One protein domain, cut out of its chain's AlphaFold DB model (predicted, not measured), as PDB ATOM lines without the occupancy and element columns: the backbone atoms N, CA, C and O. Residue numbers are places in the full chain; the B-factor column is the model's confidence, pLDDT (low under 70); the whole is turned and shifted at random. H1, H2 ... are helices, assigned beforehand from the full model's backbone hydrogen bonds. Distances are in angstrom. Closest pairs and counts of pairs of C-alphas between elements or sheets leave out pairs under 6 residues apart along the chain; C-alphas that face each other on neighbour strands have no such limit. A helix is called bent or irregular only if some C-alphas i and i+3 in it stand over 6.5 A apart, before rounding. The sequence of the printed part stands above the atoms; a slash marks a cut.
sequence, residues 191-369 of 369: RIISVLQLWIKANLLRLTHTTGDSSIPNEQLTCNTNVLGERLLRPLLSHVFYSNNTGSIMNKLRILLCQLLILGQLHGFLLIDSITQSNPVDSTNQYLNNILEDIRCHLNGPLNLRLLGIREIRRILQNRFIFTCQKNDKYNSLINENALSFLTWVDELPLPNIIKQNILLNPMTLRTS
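Overview. This is residues 191 to 369 of the 369 residues of an uncharacterized protein of Schistosoma rodhaini (UniProt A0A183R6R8). Five helices, H1 to H5, make a loose bundle in two layers, with H1, H3 and H5 side by side in a row and H2 and H4 over them. The long helix H6 crosses one end of this bundle near its own first residues and runs away from it, its residues 328 to 331 sticking out; the short hairpin of H7 and H8 packs on H6 through H8. The printed part has 179 residues with eight named helices, H1 to H8 in chain order, and no named strand: all helix. It is compact, with a radius of gyration of the C-alphas of 18.1 A, and elongated, spanning 61 by 36 by 30 A.

Arrangement. H2, residues 216 to 242, has a kink of 31 degrees near residue 229, and it is irregular, with C-alphas 238 and 241 7.9 A apart. With residues 222 to 233 alone it touches H4, residues 268 to 276, the same way at a shallow tilt of 29 degrees; the closest C-alphas, of Thr 225 and Leu 271, are 6.4 A apart. H3, residues 246 to 262, is the hub and touches three helices. It touches H5, residues 284 to 299, the same way at 22 degrees, a shallow tilt, closest at the C-alphas of Arg 254 and Ile 291, 6.3 A. It touches H1, residues 191 to 201, the same way at 36 degrees, only just a steep tilt, closest at the C-alphas of Gln 197 and Leu 256, 6.6 A. With Ile 262 alone it touches H6, residues 305 to 331, about perpendicular at 78 degrees; the C-alphas of Ile 262 and Leu 307 are closest, 6.0 A. H6 also touches H8, residues 353 to 360, closest at the C-alphas of Ile 310 and Ile 359, 5.4 A. H8 forms a helical hairpin with H7, residues 341 to 347, closest at the C-alphas of Val 346 and Lys 356, 6.2 A. H1 and H6 are apart. Every O i to N i+4 pair is within hydrogen-bond range in H1, H3, H4, H7 and H8; in H2 it is 19 of 23, in H5 11 of 12, in H6 21 of 23.

Along the chain. H1 begins at C-alpha 191, (60.515, -35.697, 23.785). From first to last C-alpha H2 measures 40.7 A, H6 38.9 A, H3 24.4 A and H5 22.6 A. H6 ends at C-alpha 331, (29.594, -52.702, 39.297), and H8 at C-alpha 360, (43.382, -42.149, 14.596).

Size, cuts and confidence. The C-alphas farthest apart, of Val 281 and Tyr 331, are 61.9 A apart. The printed part has no cut; the link from H1 to H2, residues 202 to 215, is long. The mean pLDDT of the printed part is 76.0, and 65 residues are under 70: 209 to 217, 238 to 245, 272 to 306, 330 to 335 and 363 to 369.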
ATOM      1  N   ARG A 191      61.175 -34.937  22.719       93.06
ATOM      2  CA  ARG A 191      60.515 -35.697  23.785       93.06
ATOM      3  C   ARG A 191      59.131 -35.136  24.108       93.06
ATOM      4  O   ARG A 191      58.187 -35.916  24.216       93.06
ATOM      5  N   ILE A 192      58.989 -33.808  24.191       95.62
ATOM      6  CA  ILE A 192      57.692 -33.139  24.407       95.62
ATOM      7  C   ILE A 192      56.707 -33.504  23.286       95.62
ATOM      8  O   ILE A 192      55.599 -33.964  23.566       95.62
ATOM      9  N   ILE A 193      57.121 -33.367  22.019       94.81
ATOM     10  CA  ILE A 193      56.304 -33.723  20.847       94.81
ATOM     11  C   ILE A 193      55.863 -35.185  20.922       94.81
ATOM     12  O   ILE A 193      54.700 -35.488  20.670       94.81
ATOM     13  N   SER A 194      56.767 -36.084  21.313       95.38
ATOM     14  CA  SER A 194      56.477 -37.517  21.402       95.38
ATOM     15  C   SER A 194      55.389 -37.829  22.437       95.38
ATOM     16  O   SER A 194      54.535 -38.678  22.191       95.38
ATOM     17  N   VAL A 195      55.378 -37.131  23.581       97.50
ATOM     18  CA  VAL A 195      54.305 -37.270  24.585       97.50
ATOM     19  C   VAL A 195      52.980 -36.756  24.028       97.50
ATOM     20  O   VAL A 195      51.979 -37.465  24.092       97.50
ATOM     21  N   LEU A 196      52.962 -35.564  23.426       97.12
ATOM     22  CA  LEU A 196      51.740 -35.005  22.836       97.12
ATOM     23  C   LEU A 196      51.161 -35.920  21.748       97.12
ATOM     24  O   LEU A 196      49.959 -36.177  21.736       97.12
ATOM     25  N   GLN A 197      52.009 -36.461  20.872       95.06
ATOM     26  CA  GLN A 197      51.600 -37.404  19.830       95.06
ATOM     27  C   GLN A 197      51.028 -38.700  20.412       95.06
ATOM     28  O   GLN A 197      50.030 -39.197  19.893       95.06
ATOM     29  N   LEU A 198      51.599 -39.225  21.501       96.12
ATOM     30  CA  LEU A 198      51.045 -40.388  22.196       96.12
ATOM     31  C   LEU A 198      49.661 -40.082  22.793       96.12
ATOM     32  O   LEU A 198      48.733 -40.866  22.605       96.12
ATOM     33  N   TRP A 199      49.488 -38.926  23.438       97.12
ATOM     34  CA  TRP A 199      48.194 -38.511  24.000       97.12
ATOM     35  C   TRP A 199      47.133 -38.284  22.920       97.12
ATOM     36  O   TRP A 199      45.970 -38.653  23.097       97.12
ATOM     37  N   ILE A 200      47.531 -37.735  21.770       95.62
ATOM     38  CA  ILE A 200      46.680 -37.636  20.582       95.62
ATOM     39  C   ILE A 200      46.322 -39.035  20.078       95.62
ATOM     40  O   ILE A 200      45.143 -39.327  19.896       95.62
ATOM     41  N   LYS A 201      47.296 -39.928  19.887       93.81
ATOM     42  CA  LYS A 201      47.061 -41.300  19.410       93.81
ATOM     43  C   LYS A 201      46.072 -42.047  20.310       93.81
ATOM     44  O   LYS A 201      45.151 -42.671  19.798       93.81
ATOM     45  N   ALA A 202      46.220 -41.929  21.627       94.62
ATOM     46  CA  ALA A 202      45.381 -42.598  22.619       94.62
ATOM     47  C   ALA A 202      44.030 -41.901  22.891       94.62
ATOM     48  O   ALA A 202      43.225 -42.406  23.664       94.62
ATOM     49  N   ASN A 203      43.756 -40.750  22.264       95.69
ATOM     50  CA  ASN A 203      42.560 -39.932  22.517       95.69
ATOM     51  C   ASN A 203      42.406 -39.460  23.974       95.69
ATOM     52  O   ASN A 203      41.296 -39.338  24.496       95.69
ATOM     53  N   LEU A 204      43.543 -39.141  24.594       96.12
ATOM     54  CA  LEU A 204      43.650 -38.726  25.990       96.12
ATOM     55  C   LEU A 204      43.740 -37.198  26.175       96.12
ATOM     56  O   LEU A 204      43.774 -36.709  27.301       96.12
ATOM     57  N   LEU A 205      43.756 -36.414  25.091       94.94
ATOM     58  CA  LEU A 205      43.550 -34.965  25.185       94.94
ATOM     59  C   LEU A 205      42.063 -34.663  25.361       94.94
ATOM     60  O   LEU A 205      41.244 -35.055  24.527       94.94
ATOM     61  N   ARG A 206      41.717 -33.952  26.433       91.25
ATOM     62  CA  ARG A 206      40.345 -33.580  26.772       91.25
ATOM     63  C   ARG A 206      39.763 -32.686  25.677       91.25
ATOM     64  O   ARG A 206      40.240 -31.575  25.436       91.25
ATOM     65  N   LEU A 207      38.715 -33.171  25.023       88.25
ATOM     66  CA  LEU A 207      37.960 -32.416  24.031       88.25
ATOM     67  C   LEU A 207      36.826 -31.661  24.732       88.25
ATOM     68  O   LEU A 207      36.219 -32.165  25.676       88.25
ATOM     69  N   THR A 208      36.527 -30.440  24.295       74.12
ATOM     70  CA  THR A 208      35.411 -29.674  24.858       74.12
ATOM     71  C   THR A 208      34.076 -30.306  24.445       74.12
ATOM     72  O   THR A 208      33.748 -30.456  23.264       74.12
ATOM     73  N   HIS A 209      33.276 -30.692  25.438       61.09
ATOM     74  CA  HIS A 209      31.899 -31.124  25.232       61.09
ATOM     75  C   HIS A 209      31.040 -29.864  25.169       61.09
ATOM     76  O   HIS A 209      30.902 -29.147  26.154       61.09
ATOM     77  N   THR A 210      30.539 -29.528  23.981       47.97
ATOM     78  CA  THR A 210      29.727 -28.327  23.762       47.97
ATOM     79  C   THR A 210      28.362 -28.517  24.413       47.97
ATOM     80  O   THR A 210      27.404 -28.925  23.758       47.97
ATOM     81  N   THR A 211      28.271 -28.249  25.705       43.69
ATOM     82  CA  THR A 211      27.003 -28.117  26.416       43.69
ATOM     83  C   THR A 211      27.076 -26.854  27.262       43.69
ATOM     84  O   THR A 211      27.540 -26.909  28.391       43.69
ATOM     85  N   GLY A 212      26.641 -25.735  26.673       42.44
ATOM     86  CA  GLY A 212      26.313 -24.493  27.380       42.44
ATOM     87  C   GLY A 212      27.505 -23.679  27.882       42.44
ATOM     88  O   GLY A 212      27.934 -23.872  29.007       42.44
ATOM     89  N   ASP A 213      28.026 -22.807  27.015       39.41
ATOM     90  CA  ASP A 213      28.507 -21.436  27.290       39.41
ATOM     91  C   ASP A 213      29.590 -21.073  26.270       39.41
ATOM     92  O   ASP A 213      30.618 -21.735  26.134       39.41
ATOM     93  N   SER A 214      29.326 -20.044  25.465       50.66
ATOM     94  CA  SER A 214      30.110 -19.701  24.273       50.66
ATOM     95  C   SER A 214      31.437 -18.983  24.560       50.66
ATOM     96  O   SER A 214      32.222 -18.800  23.632       50.66
ATOM     97  N   SER A 215      31.722 -18.602  25.811       51.03
ATOM     98  CA  SER A 215      32.941 -17.872  26.206       51.03
ATOM     99  C   SER A 215      34.094 -18.782  26.657       51.03
ATOM    100  O   SER A 215      35.235 -18.586  26.239       51.03
ATOM    101  N   ILE A 216      33.799 -19.823  27.440       54.56
ATOM    102  CA  ILE A 216      34.782 -20.747  28.044       54.56
ATOM    103  C   ILE A 216      35.667 -21.476  27.004       54.56
ATOM    104  O   ILE A 216      36.871 -21.624  27.238       54.56
ATOM    105  N   PRO A 217      35.155 -21.914  25.832       60.28
ATOM    106  CA  PRO A 217      35.978 -22.604  24.840       60.28
ATOM    107  C   PRO A 217      37.134 -21.747  24.312       60.28
ATOM    108  O   PRO A 217      38.193 -22.286  23.993       60.28
ATOM    109  N   ASN A 218      36.953 -20.427  24.231       70.56
ATOM    110  CA  ASN A 218      37.936 -19.539  23.617       70.56
ATOM    111  C   ASN A 218      39.107 -19.222  24.561       70.56
ATOM    112  O   ASN A 218      40.252 -19.116  24.115       70.56
ATOM    113  N   GLU A 219      38.847 -19.153  25.867       81.19
ATOM    114  CA  GLU A 219      39.882 -18.977  26.892       81.19
ATOM    115  C   GLU A 219      40.804 -20.201  26.976       81.19
ATOM    116  O   GLU A 219      42.027 -20.051  26.940       81.19
ATOM    117  N   GLN A 220      40.250 -21.421  26.989       83.81
ATOM    118  CA  GLN A 220      41.060 -22.648  27.023       83.81
ATOM    119  C   GLN A 220      41.905 -22.818  25.751       83.81
ATOM    120  O   GLN A 220      43.073 -23.197  25.837       83.81
ATOM    121  N   LEU A 221      41.338 -22.524  24.574       85.00
ATOM    122  CA  LEU A 221      42.069 -22.520  23.301       85.00
ATOM    123  C   LEU A 221      43.235 -21.526  23.324       85.00
ATOM    124  O   LEU A 221      44.342 -21.855  22.891       85.00
ATOM    125  N   THR A 222      42.990 -20.325  23.847       86.56
ATOM    126  CA  THR A 222      44.004 -19.275  24.001       86.56
ATOM    127  C   THR A 222      45.113 -19.726  24.950       86.56
ATOM    128  O   THR A 222      46.284 -19.680  24.581       86.56
ATOM    129  N   CYS A 223      44.756 -20.257  26.124       89.62
ATOM    130  CA  CYS A 223      45.704 -20.794  27.101       89.62
ATOM    131  C   CYS A 223      46.575 -21.910  26.499       89.62
ATOM    132  O   CYS A 223      47.801 -21.810  26.508       89.62
ATOM    133  N   ASN A 224      45.953 -22.920  25.880       91.00
ATOM    134  CA  ASN A 224      46.661 -24.012  25.209       91.00
ATOM    135  C   ASN A 224      47.647 -23.496  24.148       91.00
ATOM    136  O   ASN A 224      48.764 -24.001  24.044       91.00
ATOM    137  N   THR A 225      47.237 -22.495  23.359       88.50
ATOM    138  CA  THR A 225      48.068 -21.911  22.294       88.50
ATOM    139  C   THR A 225      49.274 -21.179  22.870       88.50
ATOM    140  O   THR A 225      50.393 -21.412  22.419       88.50
ATOM    141  N   ASN A 226      49.066 -20.362  23.904       89.88
ATOM    142  CA  ASN A 226      50.138 -19.619  24.562       89.88
ATOM    143  C   ASN A 226      51.147 -20.567  25.222       89.88
ATOM    144  O   ASN A 226      52.347 -20.439  24.997       89.88
ATOM    145  N   VAL A 227      50.678 -21.567  25.975       92.50
ATOM    146  CA  VAL A 227      51.557 -22.524  26.666       92.50
ATOM    147  C   VAL A 227      52.337 -23.383  25.671       92.50
ATOM    148  O   VAL A 227      53.529 -23.612  25.873       92.50
ATOM    149  N   LEU A 228      51.718 -23.812  24.565       91.88
ATOM    150  CA  LEU A 228      52.431 -24.493  23.481       91.88
ATOM    151  C   LEU A 228      53.476 -23.573  22.828       91.88
ATOM    152  O   LEU A 228      54.591 -24.012  22.536       91.88
ATOM    153  N   GLY A 229      53.126 -22.303  22.623       87.12
ATOM    154  CA  GLY A 229      54.024 -21.269  22.119       87.12
ATOM    155  C   GLY A 229      55.278 -21.126  22.979       87.12
ATOM    156  O   GLY A 229      56.391 -21.209  22.465       87.12
ATOM    157  N   GLU A 230      55.098 -20.997  24.290       88.19
ATOM    158  CA  GLU A 230      56.180 -20.834  25.263       88.19
ATOM    159  C   GLU A 230      57.017 -22.100  25.462       88.19
ATOM    160  O   GLU A 230      58.245 -22.044  25.463       88.19
ATOM    161  N   ARG A 231      56.371 -23.258  25.644       89.56
ATOM    162  CA  ARG A 231      57.060 -24.509  26.008       89.56
ATOM    163  C   ARG A 231      57.678 -25.232  24.819       89.56
ATOM    164  O   ARG A 231      58.584 -26.033  25.032       89.56
ATOM    165  N   LEU A 232      57.188 -25.006  23.598       88.12
ATOM    166  CA  LEU A 232      57.625 -25.767  22.427       88.12
ATOM    167  C   LEU A 232      58.075 -24.889  21.261       88.12
ATOM    168  O   LEU A 232      59.181 -25.089  20.763       88.12
ATOM    169  N   LEU A 233      57.248 -23.935  20.819       83.44
ATOM    170  CA  LEU A 233      57.550 -23.165  19.609       83.44
ATOM    171  C   LEU A 233      58.744 -22.237  19.822       83.44
ATOM    172  O   LEU A 233      59.735 -22.366  19.113       83.44
ATOM    173  N   ARG A 234      58.705 -21.359  20.826       80.00
ATOM    174  CA  ARG A 234      59.782 -20.395  21.091       80.00
ATOM    175  C   ARG A 234      61.151 -21.074  21.289       80.00
ATOM    176  O   ARG A 234      62.080 -20.653  20.601       80.00
ATOM    177  N   PRO A 235      61.296 -22.139  22.106       81.44
ATOM    178  CA  PRO A 235      62.565 -22.856  22.237       81.44
ATOM    179  C   PRO A 235      63.031 -23.498  20.929       81.44
ATOM    180  O   PRO A 235      64.211 -23.441  20.593       81.44
ATOM    181  N   LEU A 236      62.117 -24.106  20.162       78.50
ATOM    182  CA  LEU A 236      62.479 -24.681  18.868       78.50
ATOM    183  C   LEU A 236      63.017 -23.612  17.928       78.50
ATOM    184  O   LEU A 236      64.048 -23.846  17.313       78.50
ATOM    185  N   LEU A 237      62.373 -22.446  17.875       71.38
ATOM    186  CA  LEU A 237      62.761 -21.330  17.015       71.38
ATOM    187  C   LEU A 237      64.088 -20.688  17.432       71.38
ATOM    188  O   LEU A 237      64.871 -20.306  16.565       71.38
ATOM    189  N   SER A 238      64.392 -20.630  18.731       69.31
ATOM    190  CA  SER A 238      65.664 -20.089  19.220       69.31
ATOM    191  C   SER A 238      66.854 -21.045  19.051       69.31
ATOM    192  O   SER A 238      67.992 -20.588  18.968       69.31
ATOM    193  N   HIS A 239      66.626 -22.364  19.006       61.66
ATOM    194  CA  HIS A 239      67.685 -23.385  19.036       61.66
ATOM    195  C   HIS A 239      67.997 -24.062  17.687       61.66
ATOM    196  O   HIS A 239      68.850 -24.952  17.647       61.66
ATOM    197  N   VAL A 240      67.370 -23.652  16.574       56.56
ATOM    198  CA  VAL A 240      67.517 -24.295  15.243       56.56
ATOM    199  C   VAL A 240      68.971 -24.372  14.725       56.56
ATOM    200  O   VAL A 240      69.273 -25.172  13.841       56.56
ATOM    201  N   PHE A 241      69.909 -23.617  15.296       49.66
ATOM    202  CA  PHE A 241      71.232 -23.386  14.713       49.66
ATOM    203  C   PHE A 241      72.264 -24.532  14.797       49.66
ATOM    204  O   PHE A 241      73.330 -24.381  14.209       49.66
ATOM    205  N   TYR A 242      72.002 -25.675  15.457       50.78
ATOM    206  CA  TYR A 242      73.099 -26.623  15.766       50.78
ATOM    207  C   TYR A 242      72.834 -28.138  15.621       50.78
ATOM    208  O   TYR A 242      73.669 -28.922  16.070       50.78
ATOM    209  N   SER A 243      71.736 -28.607  15.006       53.75
ATOM    210  CA  SER A 243      71.471 -30.063  14.924       53.75
ATOM    211  C   SER A 243      71.228 -30.605  13.510       53.75
ATOM    212  O   SER A 243      70.440 -30.056  12.744       53.75
ATOM    213  N   ASN A 244      71.813 -31.770  13.206       57.25
ATOM    214  CA  ASN A 244      71.583 -32.519  11.960       57.25
ATOM    215  C   ASN A 244      70.148 -33.089  11.831       57.25
ATOM    216  O   ASN A 244      69.789 -33.601  10.775       57.25
ATOM    217  N   ASN A 245      69.311 -32.992  12.876       66.88
ATOM    218  CA  ASN A 245      67.968 -33.589  12.937       66.88
ATOM    219  C   ASN A 245      66.817 -32.578  12.791       66.88
ATOM    220  O   ASN A 245      65.646 -32.957  12.887       66.88
ATOM    221  N   THR A 246      67.122 -31.306  12.530       70.38
ATOM    222  CA  THR A 246      66.140 -30.215  12.481       70.38
ATOM    223  C   THR A 246      64.973 -30.508  11.531       70.38
ATOM    224  O   THR A 246      63.819 -30.360  11.925       70.38
ATOM    225  N   GLY A 247      65.227 -31.004  10.314       73.50
ATOM    226  CA  GLY A 247      64.157 -31.290   9.344       73.50
ATOM    227  C   GLY A 247      63.139 -32.331   9.833       73.50
ATOM    228  O   GLY A 247      61.935 -32.177   9.623       73.50
ATOM    229  N   SER A 248      63.603 -33.359  10.552       81.25
ATOM    230  CA  SER A 248      62.739 -34.400  11.126       81.25
ATOM    231  C   SER A 248      61.858 -33.843  12.247       81.25
ATOM    232  O   SER A 248      60.643 -34.052  12.251       81.25
ATOM    233  N   ILE A 249      62.451 -33.071  13.164       81.94
ATOM    234  CA  ILE A 249      61.735 -32.452  14.290       81.94
ATOM    235  C   ILE A 249      60.683 -31.464  13.780       81.94
ATOM    236  O   ILE A 249      59.544 -31.487  14.243       81.94
ATOM    237  N   MET A 250      61.023 -30.660  12.773       78.06
ATOM    238  CA  MET A 250      60.099 -29.707  12.161       78.06
ATOM    239  C   MET A 250      58.920 -30.396  11.465       78.06
ATOM    240  O   MET A 250      57.781 -29.948  11.592       78.06
ATOM    241  N   ASN A 251      59.145 -31.532  10.798       80.00
ATOM    242  CA  ASN A 251      58.046 -32.319  10.240       80.00
ATOM    243  C   ASN A 251      57.144 -32.918  11.335       80.00
ATOM    244  O   ASN A 251      55.919 -32.894  11.203       80.00
ATOM    245  N   LYS A 252      57.723 -33.414  12.440       86.12
ATOM    246  CA  LYS A 252      56.939 -33.890  13.594       86.12
ATOM    247  C   LYS A 252      56.110 -32.759  14.210       86.12
ATOM    248  O   LYS A 252      54.941 -32.978  14.525       86.12
ATOM    249  N   LEU A 253      56.685 -31.559  14.327       85.81
ATOM    250  CA  LEU A 253      55.987 -30.365  14.797       85.81
ATOM    251  C   LEU A 253      54.827 -29.998  13.868       85.81
ATOM    252  O   LEU A 253      53.721 -29.776  14.354       85.81
ATOM    253  N   ARG A 254      55.041 -29.992  12.547       81.19
ATOM    254  CA  ARG A 254      53.972 -29.746  11.565       81.19
ATOM    255  C   ARG A 254      52.791 -30.688  11.785       81.19
ATOM    256  O   ARG A 254      51.661 -30.234  11.933       81.19
ATOM    257  N   ILE A 255      53.062 -31.994  11.842       85.50
ATOM    258  CA  ILE A 255      52.030 -33.018  12.047       85.50
ATOM    259  C   ILE A 255      51.287 -32.766  13.363       85.50
ATOM    260  O   ILE A 255      50.057 -32.773  13.377       85.50
ATOM    261  N   LEU A 256      52.022 -32.495  14.445       90.62
ATOM    262  CA  LEU A 256      51.453 -32.203  15.758       90.62
ATOM    263  C   LEU A 256      50.514 -30.987  15.723       90.62
ATOM    264  O   LEU A 256      49.396 -31.069  16.230       90.62
ATOM    265  N   LEU A 257      50.937 -29.875  15.116       86.69
ATOM    266  CA  LEU A 257      50.118 -28.666  15.016       86.69
ATOM    267  C   LEU A 257      48.819 -28.948  14.256       86.69
ATOM    268  O   LEU A 257      47.740 -28.640  14.765       86.69
ATOM    269  N   CYS A 258      48.895 -29.611  13.096       83.25
ATOM    270  CA  CYS A 258      47.709 -30.012  12.338       83.25
ATOM    271  C   CYS A 258      46.757 -30.881  13.174       83.25
ATOM    272  O   CYS A 258      45.551 -30.641  13.178       83.25
ATOM    273  N   GLN A 259      47.282 -31.872  13.902       88.94
ATOM    274  CA  GLN A 259      46.475 -32.731  14.770       88.94
ATOM    275  C   GLN A 259      45.761 -31.919  15.858       88.94
ATOM    276  O   GLN A 259      44.551 -32.054  16.027       88.94
ATOM    277  N   LEU A 260      46.477 -31.043  16.564       89.88
ATOM    278  CA  LEU A 260      45.902 -30.220  17.629       89.88
ATOM    279  C   LEU A 260      44.840 -29.239  17.106       89.88
ATOM    280  O   LEU A 260      43.826 -29.019  17.768       89.88
ATOM    281  N   LEU A 261      45.020 -28.695  15.902       83.50
ATOM    282  CA  LEU A 261      44.025 -27.845  15.246       83.50
ATOM    283  C   LEU A 261      42.758 -28.624  14.863       83.50
ATOM    284  O   LEU A 261      41.654 -28.166  15.157       83.50
ATOM    285  N   ILE A 262      42.894 -29.828  14.289       83.50
ATOM    286  CA  ILE A 262      41.753 -30.716  13.980       83.50
ATOM    287  C   ILE A 262      40.971 -31.058  15.248       83.50
ATOM    288  O   ILE A 262      39.739 -31.051  15.253       83.50
ATOM    289  N   LEU A 263      41.681 -31.324  16.343       87.88
ATOM    290  CA  LEU A 263      41.081 -31.618  17.642       87.88
ATOM    291  C   LEU A 263      40.441 -30.388  18.303       87.88
ATOM    292  O   LEU A 263      39.800 -30.534  19.341       87.88
ATOM    293  N   GLY A 264      40.576 -29.193  17.717       84.44
ATOM    294  CA  GLY A 264      40.084 -27.952  18.304       84.44
ATOM    295  C   GLY A 264      40.769 -27.645  19.632       84.44
ATOM    296  O   GLY A 264      40.092 -27.316  20.596       84.44
ATOM    297  N   GLN A 265      42.091 -27.827  19.698       88.12
ATOM    298  CA  GLN A 265      42.904 -27.569  20.891       88.12
ATOM    299  C   GLN A 265      43.714 -26.273  20.801       88.12
ATOM    300  O   GLN A 265      44.211 -25.816  21.827       88.12
ATOM    301  N   LEU A 266      43.840 -25.685  19.605       85.38
ATOM    302  CA  LEU A 266      44.612 -24.466  19.350       85.38
ATOM    303  C   LEU A 266      43.770 -23.396  18.661       85.38
ATOM    304  O   LEU A 266      42.906 -23.696  17.834       85.38
ATOM    305  N   HIS A 267      44.080 -22.142  18.972       80.69
ATOM    306  CA  HIS A 267      43.523 -20.973  18.320       80.69
ATOM    307  C   HIS A 267      44.378 -20.627  17.094       80.69
ATOM    308  O   HIS A 267      45.460 -20.056  17.220       80.69
ATOM    309  N   GLY A 268      43.890 -20.956  15.893       72.50
ATOM    310  CA  GLY A 268      44.661 -20.819  14.649       72.50
ATOM    311  C   GLY A 268      45.220 -19.412  14.403       72.50
ATOM    312  O   GLY A 268      46.383 -19.277  14.045       72.50
ATOM    313  N   PHE A 269      44.430 -18.365  14.667       72.06
ATOM    314  CA  PHE A 269      44.877 -16.973  14.511       72.06
ATOM    315  C   PHE A 269      46.049 -16.612  15.446       72.06
ATOM    316  O   PHE A 269      47.099 -16.204  14.969       72.06
ATOM    317  N   LEU A 270      45.922 -16.858  16.757       75.81
ATOM    318  CA  LEU A 270      46.988 -16.597  17.735       75.81
ATOM    319  C   LEU A 270      48.259 -17.408  17.468       75.81
ATOM    320  O   LEU A 270      49.361 -16.930  17.728       75.81
ATOM    321  N   LEU A 271      48.113 -18.630  16.948       75.19
ATOM    322  CA  LEU A 271      49.247 -19.445  16.522       75.19
ATOM    323  C   LEU A 271      50.012 -18.757  15.383       75.19
ATOM    324  O   LEU A 271      51.233 -18.678  15.438       75.19
ATOM    325  N   ILE A 272      49.307 -18.230  14.379       69.75
ATOM    326  CA  ILE A 272      49.920 -17.493  13.263       69.75
ATOM    327  C   ILE A 272      50.586 -16.207  13.774       69.75
ATOM    328  O   ILE A 272      51.745 -15.946  13.444       69.75
ATOM    329  N   ASP A 273      49.908 -15.443  14.630       69.94
ATOM    330  CA  ASP A 273      50.437 -14.198  15.198       69.94
ATOM    331  C   ASP A 273      51.701 -14.432  16.036       69.94
ATOM    332  O   ASP A 273      52.715 -13.764  15.841       69.94
ATOM    333  N   SER A 274      51.687 -15.431  16.923       67.25
ATOM    334  CA  SER A 274      52.838 -15.758  17.781       67.25
ATOM    335  C   SER A 274      54.082 -16.112  16.969       67.25
ATOM    336  O   SER A 274      55.206 -15.834  17.383       67.25
ATOM    337  N   ILE A 275      53.888 -16.736  15.808       62.47
ATOM    338  CA  ILE A 275      54.988 -17.205  14.974       62.47
ATOM    339  C   ILE A 275      55.469 -16.094  14.033       62.47
ATOM    340  O   ILE A 275      56.674 -15.896  13.897       62.47
ATOM    341  N   THR A 276      54.567 -15.294  13.462       63.88
ATOM    342  CA  THR A 276      54.939 -14.111  12.657       63.88
ATOM    343  C   THR A 276      55.691 -13.050  13.466       63.88
ATOM    344  O   THR A 276      56.622 -12.435  12.950       63.88
ATOM    345  N   GLN A 277      55.355 -12.866  14.746       62.25
ATOM    346  CA  GLN A 277      56.055 -11.927  15.632       62.25
ATOM    347  C   GLN A 277      57.453 -12.407  16.057       62.25
ATOM    348  O   GLN A 277      58.265 -11.601  16.506       62.25
ATOM    349  N   SER A 278      57.768 -13.696  15.897       57.25
ATOM    350  CA  SER A 278      59.016 -14.303  16.383       57.25
ATOM    351  C   SER A 278      60.254 -14.104  15.485       57.25
ATOM    352  O   SER A 278      61.275 -14.725  15.750       57.25
ATOM    353  N   ASN A 279      60.186 -13.232  14.467       52.88
ATOM    354  CA  ASN A 279      61.247 -12.860  13.506       52.88
ATOM    355  C   ASN A 279      62.712 -13.061  13.976       52.88
ATOM    356  O   ASN A 279      63.171 -12.336  14.864       52.88
ATOM    357  N   PRO A 280      63.509 -13.876  13.245       49.25
ATOM    358  CA  PRO A 280      64.845 -13.397  12.871       49.25
ATOM    359  C   PRO A 280      65.274 -13.842  11.455       49.25
ATOM    360  O   PRO A 280      65.624 -14.995  11.255       49.25
ATOM    361  N   VAL A 281      65.208 -12.922  10.488       50.34
ATOM    362  CA  VAL A 281      65.998 -12.678   9.242       50.34
ATOM    363  C   VAL A 281      66.674 -13.816   8.413       50.34
ATOM    364  O   VAL A 281      66.937 -13.568   7.241       50.34
ATOM    365  N   ASP A 282      66.887 -15.055   8.870       52.12
ATOM    366  CA  ASP A 282      67.694 -16.068   8.149       52.12
ATOM    367  C   ASP A 282      66.925 -17.274   7.561       52.12
ATOM    368  O   ASP A 282      65.827 -17.636   7.985       52.12
ATOM    369  N   SER A 283      67.549 -17.915   6.559       50.59
ATOM    370  CA  SER A 283      67.061 -19.008   5.682       50.59
ATOM    371  C   SER A 283      66.308 -20.186   6.339       50.59
ATOM    372  O   SER A 283      65.458 -20.808   5.700       50.59
ATOM    373  N   THR A 284      66.532 -20.478   7.620       51.09
ATOM    374  CA  THR A 284      65.781 -21.457   8.431       51.09
ATOM    375  C   THR A 284      64.311 -21.074   8.634       51.09
ATOM    376  O   THR A 284      63.455 -21.955   8.754       51.09
ATOM    377  N   ASN A 285      63.985 -19.781   8.556       55.62
ATOM    378  CA  ASN A 285      62.606 -19.303   8.535       55.62
ATOM    379  C   ASN A 285      61.867 -19.679   7.263       55.62
ATOM    380  O   ASN A 285      60.650 -19.762   7.305       55.62
ATOM    381  N   GLN A 286      62.541 -19.948   6.144       58.91
ATOM    382  CA  GLN A 286      61.830 -20.356   4.935       58.91
ATOM    383  C   GLN A 286      61.172 -21.729   5.126       58.91
ATOM    384  O   GLN A 286      60.049 -21.932   4.684       58.91
ATOM    385  N   TYR A 287      61.805 -22.646   5.866       57.62
ATOM    386  CA  TYR A 287      61.230 -23.964   6.161       57.62
ATOM    387  C   TYR A 287      60.051 -23.883   7.134       57.62
ATOM    388  O   TYR A 287      59.034 -24.544   6.929       57.62
ATOM    389  N   LEU A 288      60.170 -23.058   8.178       58.59
ATOM    390  CA  LEU A 288      59.068 -22.802   9.100       58.59
ATOM    391  C   LEU A 288      57.936 -22.053   8.391       58.59
ATOM    392  O   LEU A 288      56.809 -22.514   8.451       58.59
ATOM    393  N   ASN A 289      58.220 -20.975   7.661       60.84
ATOM    394  CA  ASN A 289      57.232 -20.244   6.867       60.84
ATOM    395  C   ASN A 289      56.548 -21.153   5.848       60.84
ATOM    396  O   ASN A 289      55.341 -21.052   5.694       60.84
ATOM    397  N   ASN A 290      57.261 -22.094   5.226       67.06
ATOM    398  CA  ASN A 290      56.646 -23.100   4.361       67.06
ATOM    399  C   ASN A 290      55.735 -24.049   5.149       67.06
ATOM    400  O   ASN A 290      54.641 -24.339   4.691       67.06
ATOM    401  N   ILE A 291      56.141 -24.510   6.340       64.94
ATOM    402  CA  ILE A 291      55.275 -25.305   7.229       64.94
ATOM    403  C   ILE A 291      54.040 -24.500   7.650       64.94
ATOM    404  O   ILE A 291      52.955 -25.062   7.746       64.94
ATOM    405  N   LEU A 292      54.187 -23.205   7.907       60.62
ATOM    406  CA  LEU A 292      53.109 -22.324   8.342       60.62
ATOM    407  C   LEU A 292      52.166 -21.962   7.216       60.62
ATOM    408  O   LEU A 292      50.968 -21.968   7.446       60.62
ATOM    409  N   GLU A 293      52.678 -21.664   6.027       64.75
ATOM    410  CA  GLU A 293      51.863 -21.456   4.837       64.75
ATOM    411  C   GLU A 293      51.166 -22.760   4.453       64.75
ATOM    412  O   GLU A 293      49.981 -22.737   4.160       64.75
ATOM    413  N   ASP A 294      51.818 -23.916   4.598       65.69
ATOM    414  CA  ASP A 294      51.183 -25.228   4.432       65.69
ATOM    415  C   ASP A 294      50.058 -25.443   5.465       65.69
ATOM    416  O   ASP A 294      48.924 -25.747   5.095       65.69
ATOM    417  N   ILE A 295      50.313 -25.199   6.758       63.78
ATOM    418  CA  ILE A 295      49.291 -25.239   7.821       63.78
ATOM    419  C   ILE A 295      48.166 -24.243   7.514       63.78
ATOM    420  O   ILE A 295      46.994 -24.598   7.594       63.78
ATOM    421  N   ARG A 296      48.492 -23.012   7.125       62.69
ATOM    422  CA  ARG A 296      47.547 -21.945   6.793       62.69
ATOM    423  C   ARG A 296      46.697 -22.316   5.584       62.69
ATOM    424  O   ARG A 296      45.487 -22.142   5.644       62.69
ATOM    425  N   CYS A 297      47.274 -22.880   4.528       63.62
ATOM    426  CA  CYS A 297      46.554 -23.415   3.373       63.62
ATOM    427  C   CYS A 297      45.625 -24.567   3.776       63.62
ATOM    428  O   CYS A 297      44.487 -24.627   3.311       63.62
ATOM    429  N   HIS A 298      46.062 -25.435   4.692       58.88
ATOM    430  CA  HIS A 298      45.242 -26.520   5.235       58.88
ATOM    431  C   HIS A 298      44.124 -26.033   6.178       58.88
ATOM    432  O   HIS A 298      43.105 -26.712   6.313       58.88
ATOM    433  N   LEU A 299      44.288 -24.869   6.819       54.22
ATOM    434  CA  LEU A 299      43.336 -24.293   7.778       54.22
ATOM    435  C   LEU A 299      42.397 -23.228   7.199       54.22
ATOM    436  O   LEU A 299      41.316 -23.045   7.746       54.22
ATOM    437  N   ASN A 300      42.787 -22.519   6.135       52.47
ATOM    438  CA  ASN A 300      42.028 -21.394   5.569       52.47
ATOM    439  C   ASN A 300      40.874 -21.818   4.648       52.47
ATOM    440  O   ASN A 300      40.153 -20.963   4.131       52.47
ATOM    441  N   GLY A 301      40.651 -23.118   4.458       53.12
ATOM    442  CA  GLY A 301      39.347 -23.604   4.007       53.12
ATOM    443  C   GLY A 301      38.338 -23.577   5.163       53.12
ATOM    444  O   GLY A 301      38.751 -23.662   6.320       53.12
ATOM    445  N   PRO A 302      37.015 -23.520   4.914       48.22
ATOM    446  CA  PRO A 302      36.060 -23.849   5.966       48.22
ATOM    447  C   PRO A 302      36.426 -25.254   6.435       48.22
ATOM    448  O   PRO A 302      36.332 -26.163   5.613       48.22
ATOM    449  N   LEU A 303      36.934 -25.397   7.674       53.91
ATOM    450  CA  LEU A 303      37.347 -26.656   8.312       53.91
ATOM    451  C   LEU A 303      36.507 -27.788   7.731       53.91
ATOM    452  O   LEU A 303      35.330 -27.916   8.071       53.91
ATOM    453  N   ASN A 304      37.091 -28.486   6.747       60.12
ATOM    454  CA  ASN A 304      36.354 -29.328   5.811       60.12
ATOM    455  C   ASN A 304      35.444 -30.217   6.654       60.12
ATOM    456  O   ASN A 304      35.952 -30.803   7.604       60.12
ATOM    457  N   LEU A 305      34.133 -30.273   6.393       61.78
ATOM    458  CA  LEU A 305      33.145 -31.002   7.216       61.78
ATOM    459  C   LEU A 305      33.658 -32.370   7.713       61.78
ATOM    460  O   LEU A 305      33.358 -32.794   8.826       61.78
ATOM    461  N   ARG A 306      34.518 -33.018   6.917       69.50
ATOM    462  CA  ARG A 306      35.323 -34.191   7.276       69.50
ATOM    463  C   ARG A 306      36.099 -34.080   8.603       69.50
ATOM    464  O   ARG A 306      36.026 -34.994   9.415       69.50
ATOM    465  N   LEU A 307      36.857 -33.007   8.824       74.62
ATOM    466  CA  LEU A 307      37.656 -32.761  10.032       74.62
ATOM    467  C   LEU A 307      36.770 -32.512  11.259       74.62
ATOM    468  O   LEU A 307      37.062 -33.024  12.339       74.62
ATOM    469  N   LEU A 308      35.646 -31.806  11.078       76.06
ATOM    470  CA  LEU A 308      34.628 -31.658  12.124       76.06
ATOM    471  C   LEU A 308      34.020 -33.016  12.498       76.06
ATOM    472  O   LEU A 308      33.871 -33.309  13.683       76.06
ATOM    473  N   GLY A 309      33.748 -33.869  11.505       83.12
ATOM    474  CA  GLY A 309      33.294 -35.243  11.717       83.12
ATOM    475  C   GLY A 309      34.300 -36.092  12.501       83.12
ATOM    476  O   GLY A 309      33.911 -36.777  13.441       83.12
ATOM    477  N   ILE A 310      35.598 -36.005  12.184       87.25
ATOM    478  CA  ILE A 310      36.660 -36.696  12.942       87.25
ATOM    479  C   ILE A 310      36.654 -36.255  14.407       87.25
ATOM    480  O   ILE A 310      36.665 -37.098  15.305       87.25
ATOM    481  N   ARG A 311      36.617 -34.940  14.654       87.38
ATOM    482  CA  ARG A 311      36.585 -34.390  16.012       87.38
ATOM    483  C   ARG A 311      35.365 -34.888  16.787       87.38
ATOM    484  O   ARG A 311      35.503 -35.282  17.942       87.38
ATOM    485  N   GLU A 312      34.198 -34.923  16.148       88.25
ATOM    486  CA  GLU A 312      32.962 -35.395  16.775       88.25
ATOM    487  C   GLU A 312      33.007 -36.891  17.110       88.25
ATOM    488  O   GLU A 312      32.676 -37.280  18.228       88.25
ATOM    489  N   ILE A 313      33.506 -37.732  16.197       90.56
ATOM    490  CA  ILE A 313      33.688 -39.172  16.451       90.56
ATOM    491  C   ILE A 313      34.590 -39.392  17.670       90.56
ATOM    492  O   ILE A 313      34.265 -40.172  18.567       90.56
ATOM    493  N   ARG A 314      35.716 -38.677  17.739       93.25
ATOM    494  CA  ARG A 314      36.655 -38.783  18.862       93.25
ATOM    495  C   ARG A 314      36.050 -38.303  20.178       93.25
ATOM    496  O   ARG A 314      36.330 -38.900  21.216       93.25
ATOM    497  N   ARG A 315      35.190 -37.281  20.136       91.69
ATOM    498  CA  ARG A 315      34.429 -36.801  21.296       91.69
ATOM    499  C   ARG A 315      33.445 -37.851  21.807       91.69
ATOM    500  O   ARG A 315      33.384 -38.086  23.010       91.69
ATOM    501  N   ILE A 316      32.725 -38.523  20.908       91.81
ATOM    502  CA  ILE A 316      31.824 -39.632  21.256       91.81
ATOM    503  C   ILE A 316      32.607 -40.785  21.902       91.81
ATOM    504  O   ILE A 316      32.198 -41.306  22.937       91.81
ATOM    505  N   LEU A 317      33.761 -41.156  21.342       93.31
ATOM    506  CA  LEU A 317      34.610 -42.210  21.909       93.31
ATOM    507  C   LEU A 317      35.212 -41.811  23.267       93.31
ATOM    508  O   LEU A 317      35.310 -42.649  24.156       93.31
ATOM    509  N   GLN A 318      35.552 -40.535  23.470       93.25
ATOM    510  CA  GLN A 318      35.997 -40.039  24.776       93.25
ATOM    511  C   GLN A 318      34.861 -40.058  25.814       93.25
ATOM    512  O   GLN A 318      35.093 -40.444  26.956       93.25
ATOM    513  N   ASN A 319      33.619 -39.745  25.425       91.56
ATOM    514  CA  ASN A 319      32.454 -39.928  26.303       91.56
ATOM    515  C   ASN A 319      32.278 -41.394  26.714       91.56
ATOM    516  O   ASN A 319      32.002 -41.680  27.877       91.56
ATOM    517  N   ARG A 320      32.466 -42.328  25.771       91.38
ATOM    518  CA  ARG A 320      32.433 -43.767  26.062       91.38
ATOM    519  C   ARG A 320      33.535 -44.166  27.046       91.38
ATOM    520  O   ARG A 320      33.237 -44.879  27.993       91.38
ATOM    521  N   PHE A 321      34.757 -43.658  26.877       93.38
ATOM    522  CA  PHE A 321      35.853 -43.850  27.834       93.38
ATOM    523  C   PHE A 321      35.474 -43.405  29.247       93.38
ATOM    524  O   PHE A 321      35.587 -44.187  30.188       93.38
ATOM    525  N   ILE A 322      34.963 -42.179  29.388       91.94
ATOM    526  CA  ILE A 322      34.536 -41.629  30.682       91.94
ATOM    527  C   ILE A 322      33.451 -42.517  31.304       91.94
ATOM    528  O   ILE A 322      33.549 -42.887  32.474       91.94
ATOM    529  N   PHE A 323      32.450 -42.905  30.511       88.75
ATOM    530  CA  PHE A 323      31.364 -43.771  30.959       88.75
ATOM    531  C   PHE A 323      31.863 -45.143  31.435       88.75
ATOM    532  O   PHE A 323      31.458 -45.602  32.504       88.75
ATOM    533  N   THR A 324      32.763 -45.791  30.686       89.94
ATOM    534  CA  THR A 324      33.330 -47.090  31.073       89.94
ATOM    535  C   THR A 324      34.105 -46.992  32.388       89.94
ATOM    536  O   THR A 324      33.870 -47.800  33.286       89.94
ATOM    537  N   CYS A 325      34.955 -45.971  32.546       89.50
ATOM    538  CA  CYS A 325      35.694 -45.731  33.787       89.50
ATOM    539  C   CYS A 325      34.765 -45.590  35.003       89.50
ATOM    540  O   CYS A 325      35.008 -46.194  36.041       89.50
ATOM    541  N   GLN A 326      33.675 -44.826  34.876       86.69
ATOM    542  CA  GLN A 326      32.695 -44.642  35.954       86.69
ATOM    543  C   GLN A 326      31.897 -45.917  36.271       86.69
ATOM    544  O   GLN A 326      31.459 -46.111  37.406       86.69
ATOM    545  N   LYS A 327      31.653 -46.768  35.267       84.56
ATOM    546  CA  LYS A 327      30.899 -48.016  35.425       84.56
ATOM    547  C   LYS A 327      31.707 -49.081  36.172       84.56
ATOM    548  O   LYS A 327      31.132 -49.764  37.020       84.56
ATOM    549  N   ASN A 328      33.000 -49.214  35.873       82.75
ATOM    550  CA  ASN A 328      33.851 -50.257  36.454       82.75
ATOM    551  C   ASN A 328      33.947 -50.178  37.978       82.75
ATOM    552  O   ASN A 328      33.836 -51.206  38.643       82.75
ATOM    553  N   ASP A 329      34.028 -48.970  38.527       75.31
ATOM    554  CA  ASP A 329      34.126 -48.770  39.973       75.31
ATOM    555  C   ASP A 329      32.814 -49.091  40.709       75.31
ATOM    556  O   ASP A 329      32.832 -49.453  41.882       75.31
ATOM    557  N   LYS A 330      31.662 -48.979  40.030       68.06
ATOM    558  CA  LYS A 330      30.334 -49.200  40.631       68.06
ATOM    559  C   LYS A 330      29.888 -50.655  40.622       68.06
ATOM    560  O   LYS A 330      29.249 -51.106  41.565       68.06
ATOM    561  N   TYR A 331      30.162 -51.369  39.534       58.03
ATOM    562  CA  TYR A 331      29.594 -52.702  39.297       58.03
ATOM    563  C   TYR A 331      30.635 -53.820  39.341       58.03
ATOM    564  O   TYR A 331      30.314 -54.952  38.987       58.03
ATOM    565  N   ASN A 332      31.860 -53.503  39.780       58.84
ATOM    566  CA  ASN A 332      32.962 -54.440  39.985       58.84
ATOM    567  C   ASN A 332      33.115 -55.420  38.802       58.84
ATOM    568  O   ASN A 332      33.040 -56.639  38.958       58.84
ATOM    569  N   SER A 333      33.232 -54.885  37.579       53.62
ATOM    570  CA  SER A 333      33.156 -55.693  36.356       53.62
ATOM    571  C   SER A 333      34.472 -55.749  35.586       53.62
ATOM    572  O   SER A 333      34.938 -54.719  35.116       53.62
ATOM    573  N   LEU A 334      35.015 -56.970  35.450       52.69
ATOM    574  CA  LEU A 334      35.451 -57.743  34.257       52.69
ATOM    575  C   LEU A 334      35.686 -57.060  32.883       52.69
ATOM    576  O   LEU A 334      35.776 -57.758  31.873       52.69
ATOM    577  N   ILE A 335      35.778 -55.736  32.777       60.66
ATOM    578  CA  ILE A 335      36.069 -55.070  31.508       60.66
ATOM    579  C   ILE A 335      37.583 -55.118  31.289       60.66
ATOM    580  O   ILE A 335      38.345 -54.432  31.962       60.66
ATOM    581  N   ASN A 336      38.004 -55.916  30.308       70.56
ATOM    582  CA  ASN A 336      39.404 -56.085  29.903       70.56
ATOM    583  C   ASN A 336      39.922 -54.915  29.032       70.56
ATOM    584  O   ASN A 336      40.746 -55.104  28.140       70.56
ATOM    585  N   GLU A 337      39.379 -53.712  29.236       87.62
ATOM    586  CA  GLU A 337      39.738 -52.495  28.504       87.62
ATOM    587  C   GLU A 337      40.766 -51.689  29.311       87.62
ATOM    588  O   GLU A 337      40.679 -51.577  30.537       87.62
ATOM    589  N   ASN A 338      41.731 -51.099  28.607       92.38
ATOM    590  CA  ASN A 338      42.809 -50.290  29.174       92.38
ATOM    591  C   ASN A 338      42.786 -48.837  28.663       92.38
ATOM    592  O   ASN A 338      41.964 -48.467  27.820       92.38
ATOM    593  N   ALA A 339      43.721 -48.004  29.121       92.62
ATOM    594  CA  ALA A 339      43.798 -46.600  28.719       92.62
ATOM    595  C   ALA A 339      44.065 -46.378  27.209       92.62
ATOM    596  O   ALA A 339      43.870 -45.269  26.717       92.62
ATOM    597  N   LEU A 340      44.463 -47.413  26.457       94.56
ATOM    598  CA  LEU A 340      44.635 -47.382  24.997       94.56
ATOM    599  C   LEU A 340      43.439 -47.954  24.213       94.56
ATOM    600  O   LEU A 340      43.517 -48.050  22.986       94.56
ATOM    601  N   SER A 341      42.317 -48.270  24.871       93.88
ATOM    602  CA  SER A 341      41.129 -48.885  24.240       93.88
ATOM    603  C   SER A 341      40.521 -48.072  23.098       93.88
ATOM    604  O   SER A 341      39.798 -48.604  22.267       93.88
ATOM    605  N   PHE A 342      40.840 -46.780  22.989       93.81
ATOM    606  CA  PHE A 342      40.469 -45.992  21.815       93.81
ATOM    607  C   PHE A 342      40.965 -46.623  20.503       93.81
ATOM    608  O   PHE A 342      40.229 -46.625  19.519       93.81
ATOM    609  N   LEU A 343      42.191 -47.162  20.484       92.12
ATOM    610  CA  LEU A 343      42.766 -47.777  19.285       92.12
ATOM    611  C   LEU A 343      41.957 -49.005  18.866       92.12
ATOM    612  O   LEU A 343      41.524 -49.095  17.719       92.12
ATOM    613  N   THR A 344      41.674 -49.891  19.823       91.88
ATOM    614  CA  THR A 344      40.897 -51.110  19.583       91.88
ATOM    615  C   THR A 344      39.464 -50.784  19.173       91.88
ATOM    616  O   THR A 344      38.986 -51.318  18.176       91.88
ATOM    617  N   TRP A 345      38.805 -49.827  19.837       94.06
ATOM    618  CA  TRP A 345      37.452 -49.407  19.461       94.06
ATOM    619  C   TRP A 345      37.371 -48.872  18.035       94.06
ATOM    620  O   TRP A 345      36.380 -49.127  17.358       94.06
ATOM    621  N   VAL A 346      38.374 -48.118  17.567       93.06
ATOM    622  CA  VAL A 346      38.398 -47.612  16.184       93.06
ATOM    623  C   VAL A 346      38.650 -48.743  15.189       93.06
ATOM    624  O   VAL A 346      38.013 -48.777  14.130       93.06
ATOM    625  N   ASP A 347      39.537 -49.677  15.523       90.75
ATOM    626  CA  ASP A 347      39.840 -50.835  14.684       90.75
ATOM    627  C   ASP A 347      38.640 -51.781  14.536       90.75
ATOM    628  O   ASP A 347      38.447 -52.357  13.462       90.75
ATOM    629  N   GLU A 348      37.771 -51.855  15.541       92.12
ATOM    630  CA  GLU A 348      36.524 -52.630  15.526       92.12
ATOM    631  C   GLU A 348      35.387 -51.972  14.724       92.12
ATOM    632  O   GLU A 348      34.410 -52.640  14.377       92.12
ATOM    633  N   LEU A 349      35.483 -50.679  14.378       90.62
ATOM    634  CA  LEU A 349      34.428 -50.012  13.608       90.62
ATOM    635  C   LEU A 349      34.283 -50.635  12.205       90.62
ATOM    636  O   LEU A 349      35.288 -50.882  11.529       90.62
ATOM    637  N   PRO A 350      33.055 -50.798  11.680       94.06
ATOM    638  CA  PRO A 350      32.809 -51.289  10.323       94.06
ATOM    639  C   PRO A 350      33.019 -50.175   9.280       94.06
ATOM    640  O   PRO A 350      32.141 -49.863   8.481       94.06
ATOM    641  N   LEU A 351      34.183 -49.523   9.318       89.19
ATOM    642  CA  LEU A 351      34.552 -48.410   8.447       89.19
ATOM    643  C   LEU A 351      35.745 -48.784   7.555       89.19
ATOM    644  O   LEU A 351      36.620 -49.538   7.987       89.19
ATOM    645  N   PRO A 352      35.848 -48.215   6.341       91.12
ATOM    646  CA  PRO A 352      37.048 -48.334   5.520       91.12
ATOM    647  C   PRO A 352      38.316 -47.899   6.270       91.12
ATOM    648  O   PRO A 352      38.303 -46.896   6.987       91.12
ATOM    649  N   ASN A 353      39.441 -48.587   6.030       88.44
ATOM    650  CA  ASN A 353      40.728 -48.307   6.689       88.44
ATOM    651  C   ASN A 353      41.167 -46.844   6.562       88.44
ATOM    652  O   ASN A 353      41.683 -46.272   7.517       88.44
ATOM    653  N   ILE A 354      40.899 -46.210   5.416       85.44
ATOM    654  CA  ILE A 354      41.201 -44.789   5.211       85.44
ATOM    655  C   ILE A 354      40.470 -43.909   6.236       85.44
ATOM    656  O   ILE A 354      41.046 -42.958   6.751       85.44
ATOM    657  N   ILE A 355      39.215 -44.221   6.584       86.06
ATOM    658  CA  ILE A 355      38.437 -43.464   7.572       86.06
ATOM    659  C   ILE A 355      38.990 -43.718   8.977       86.06
ATOM    660  O   ILE A 355      39.200 -42.755   9.711       86.06
ATOM    661  N   LYS A 356      39.316 -44.975   9.313       90.19
ATOM    662  CA  LYS A 356      39.959 -45.335  10.589       90.19
ATOM    663  C   LYS A 356      41.265 -44.568  10.801       90.19
ATOM    664  O   LYS A 356      41.434 -43.925  11.830       90.19
ATOM    665  N   GLN A 357      42.136 -44.525   9.792       88.75
ATOM    666  CA  GLN A 357      43.392 -43.763   9.833       88.75
ATOM    667  C   GLN A 357      43.171 -42.267  10.089       88.75
ATOM    668  O   GLN A 357      43.909 -41.659  10.863       88.75
ATOM    669  N   ASN A 358      42.121 -41.675   9.506       87.38
ATOM    670  CA  ASN A 358      41.770 -40.279   9.777       87.38
ATOM    671  C   ASN A 358      41.261 -40.069  11.209       87.38
ATOM    672  O   ASN A 358      41.610 -39.069  11.825       87.38
ATOM    673  N   ILE A 359      40.472 -41.001  11.756       90.38
ATOM    674  CA  ILE A 359      40.014 -40.944  13.156       90.38
ATOM    675  C   ILE A 359      41.210 -41.052  14.112       90.38
ATOM    676  O   ILE A 359      41.308 -40.285  15.070       90.38
ATOM    677  N   LEU A 360      42.148 -41.959  13.826       90.75
ATOM    678  CA  LEU A 360      43.382 -42.149  14.596       90.75
ATOM    679  C   LEU A 360      44.390 -41.007  14.419       90.75
ATOM    680  O   LEU A 360      45.341 -40.919  15.192       90.75
ATOM    681  N   LEU A 361      44.190 -40.140  13.421       88.44
ATOM    682  CA  LEU A 361      45.132 -39.099  13.010       88.44
ATOM    683  C   LEU A 361      46.533 -39.661  12.678       88.44
ATOM    684  O   LEU A 361      47.544 -39.001  12.929       88.44
ATOM    685  N   ASN A 362      46.592 -40.880  12.124       78.12
ATOM    686  CA  ASN A 362      47.804 -41.697  12.020       78.12
ATOM    687  C   ASN A 362      48.130 -42.101  10.572       78.12
ATOM    688  O   ASN A 362      47.275 -42.667   9.889       78.12
ATOM    689  N   PRO A 363      49.393 -41.926  10.154       58.50
ATOM    690  CA  PRO A 363      49.919 -40.619   9.779       58.50
ATOM    691  C   PRO A 363      49.019 -39.966   8.722       58.50
ATOM    692  O   PRO A 363      48.695 -40.563   7.696       58.50
ATOM    693  N   MET A 364      48.651 -38.703   8.941       56.97
ATOM    694  CA  MET A 364      48.123 -37.897   7.847       56.97
ATOM    695  C   MET A 364      49.250 -37.730   6.828       56.97
ATOM    696  O   MET A 364      50.204 -36.992   7.076       56.97
ATOM    697  N   THR A 365      49.169 -38.406   5.682       49.34
ATOM    698  CA  THR A 365      49.911 -37.957   4.503       49.34
ATOM    699  C   THR A 365      49.316 -36.608   4.124       49.34
ATOM    700  O   THR A 365      48.345 -36.545   3.368       49.34
ATOM    701  N   LEU A 366      49.850 -35.535   4.709       48.66
ATOM    702  CA  LEU A 366      49.726 -34.193   4.162       48.66
ATOM    703  C   LEU A 366      50.350 -34.306   2.773       48.66
ATOM    704  O   LEU A 366      51.572 -34.396   2.644       48.66
ATOM    705  N   ARG A 367      49.509 -34.487   1.748       37.84
ATOM    706  CA  ARG A 367      49.984 -34.484   0.368       37.84
ATOM    707  C   ARG A 367      50.567 -33.095   0.169       37.84
ATOM    708  O   ARG A 367      49.823 -32.125   0.208       37.84
ATOM    709  N   THR A 368      51.881 -33.021   0.014       32.69
ATOM    710  CA  THR A 368      52.552 -31.838  -0.514       32.69
ATOM    711  C   THR A 368      52.042 -31.682  -1.941       32.69
ATOM    712  O   THR A 368      52.484 -32.415  -2.827       32.69
ATOM    713  N   SER A 369      51.002 -30.874  -2.125       29.39
ATOM    714  CA  SER A 369      50.541 -30.457  -3.447       29.39
ATOM    715  C   SER A 369      51.456 -29.378  -3.984       29.39
ATOM    716  O   SER A 369      51.670 -28.414  -3.213       29.39
TER     717      SER A 369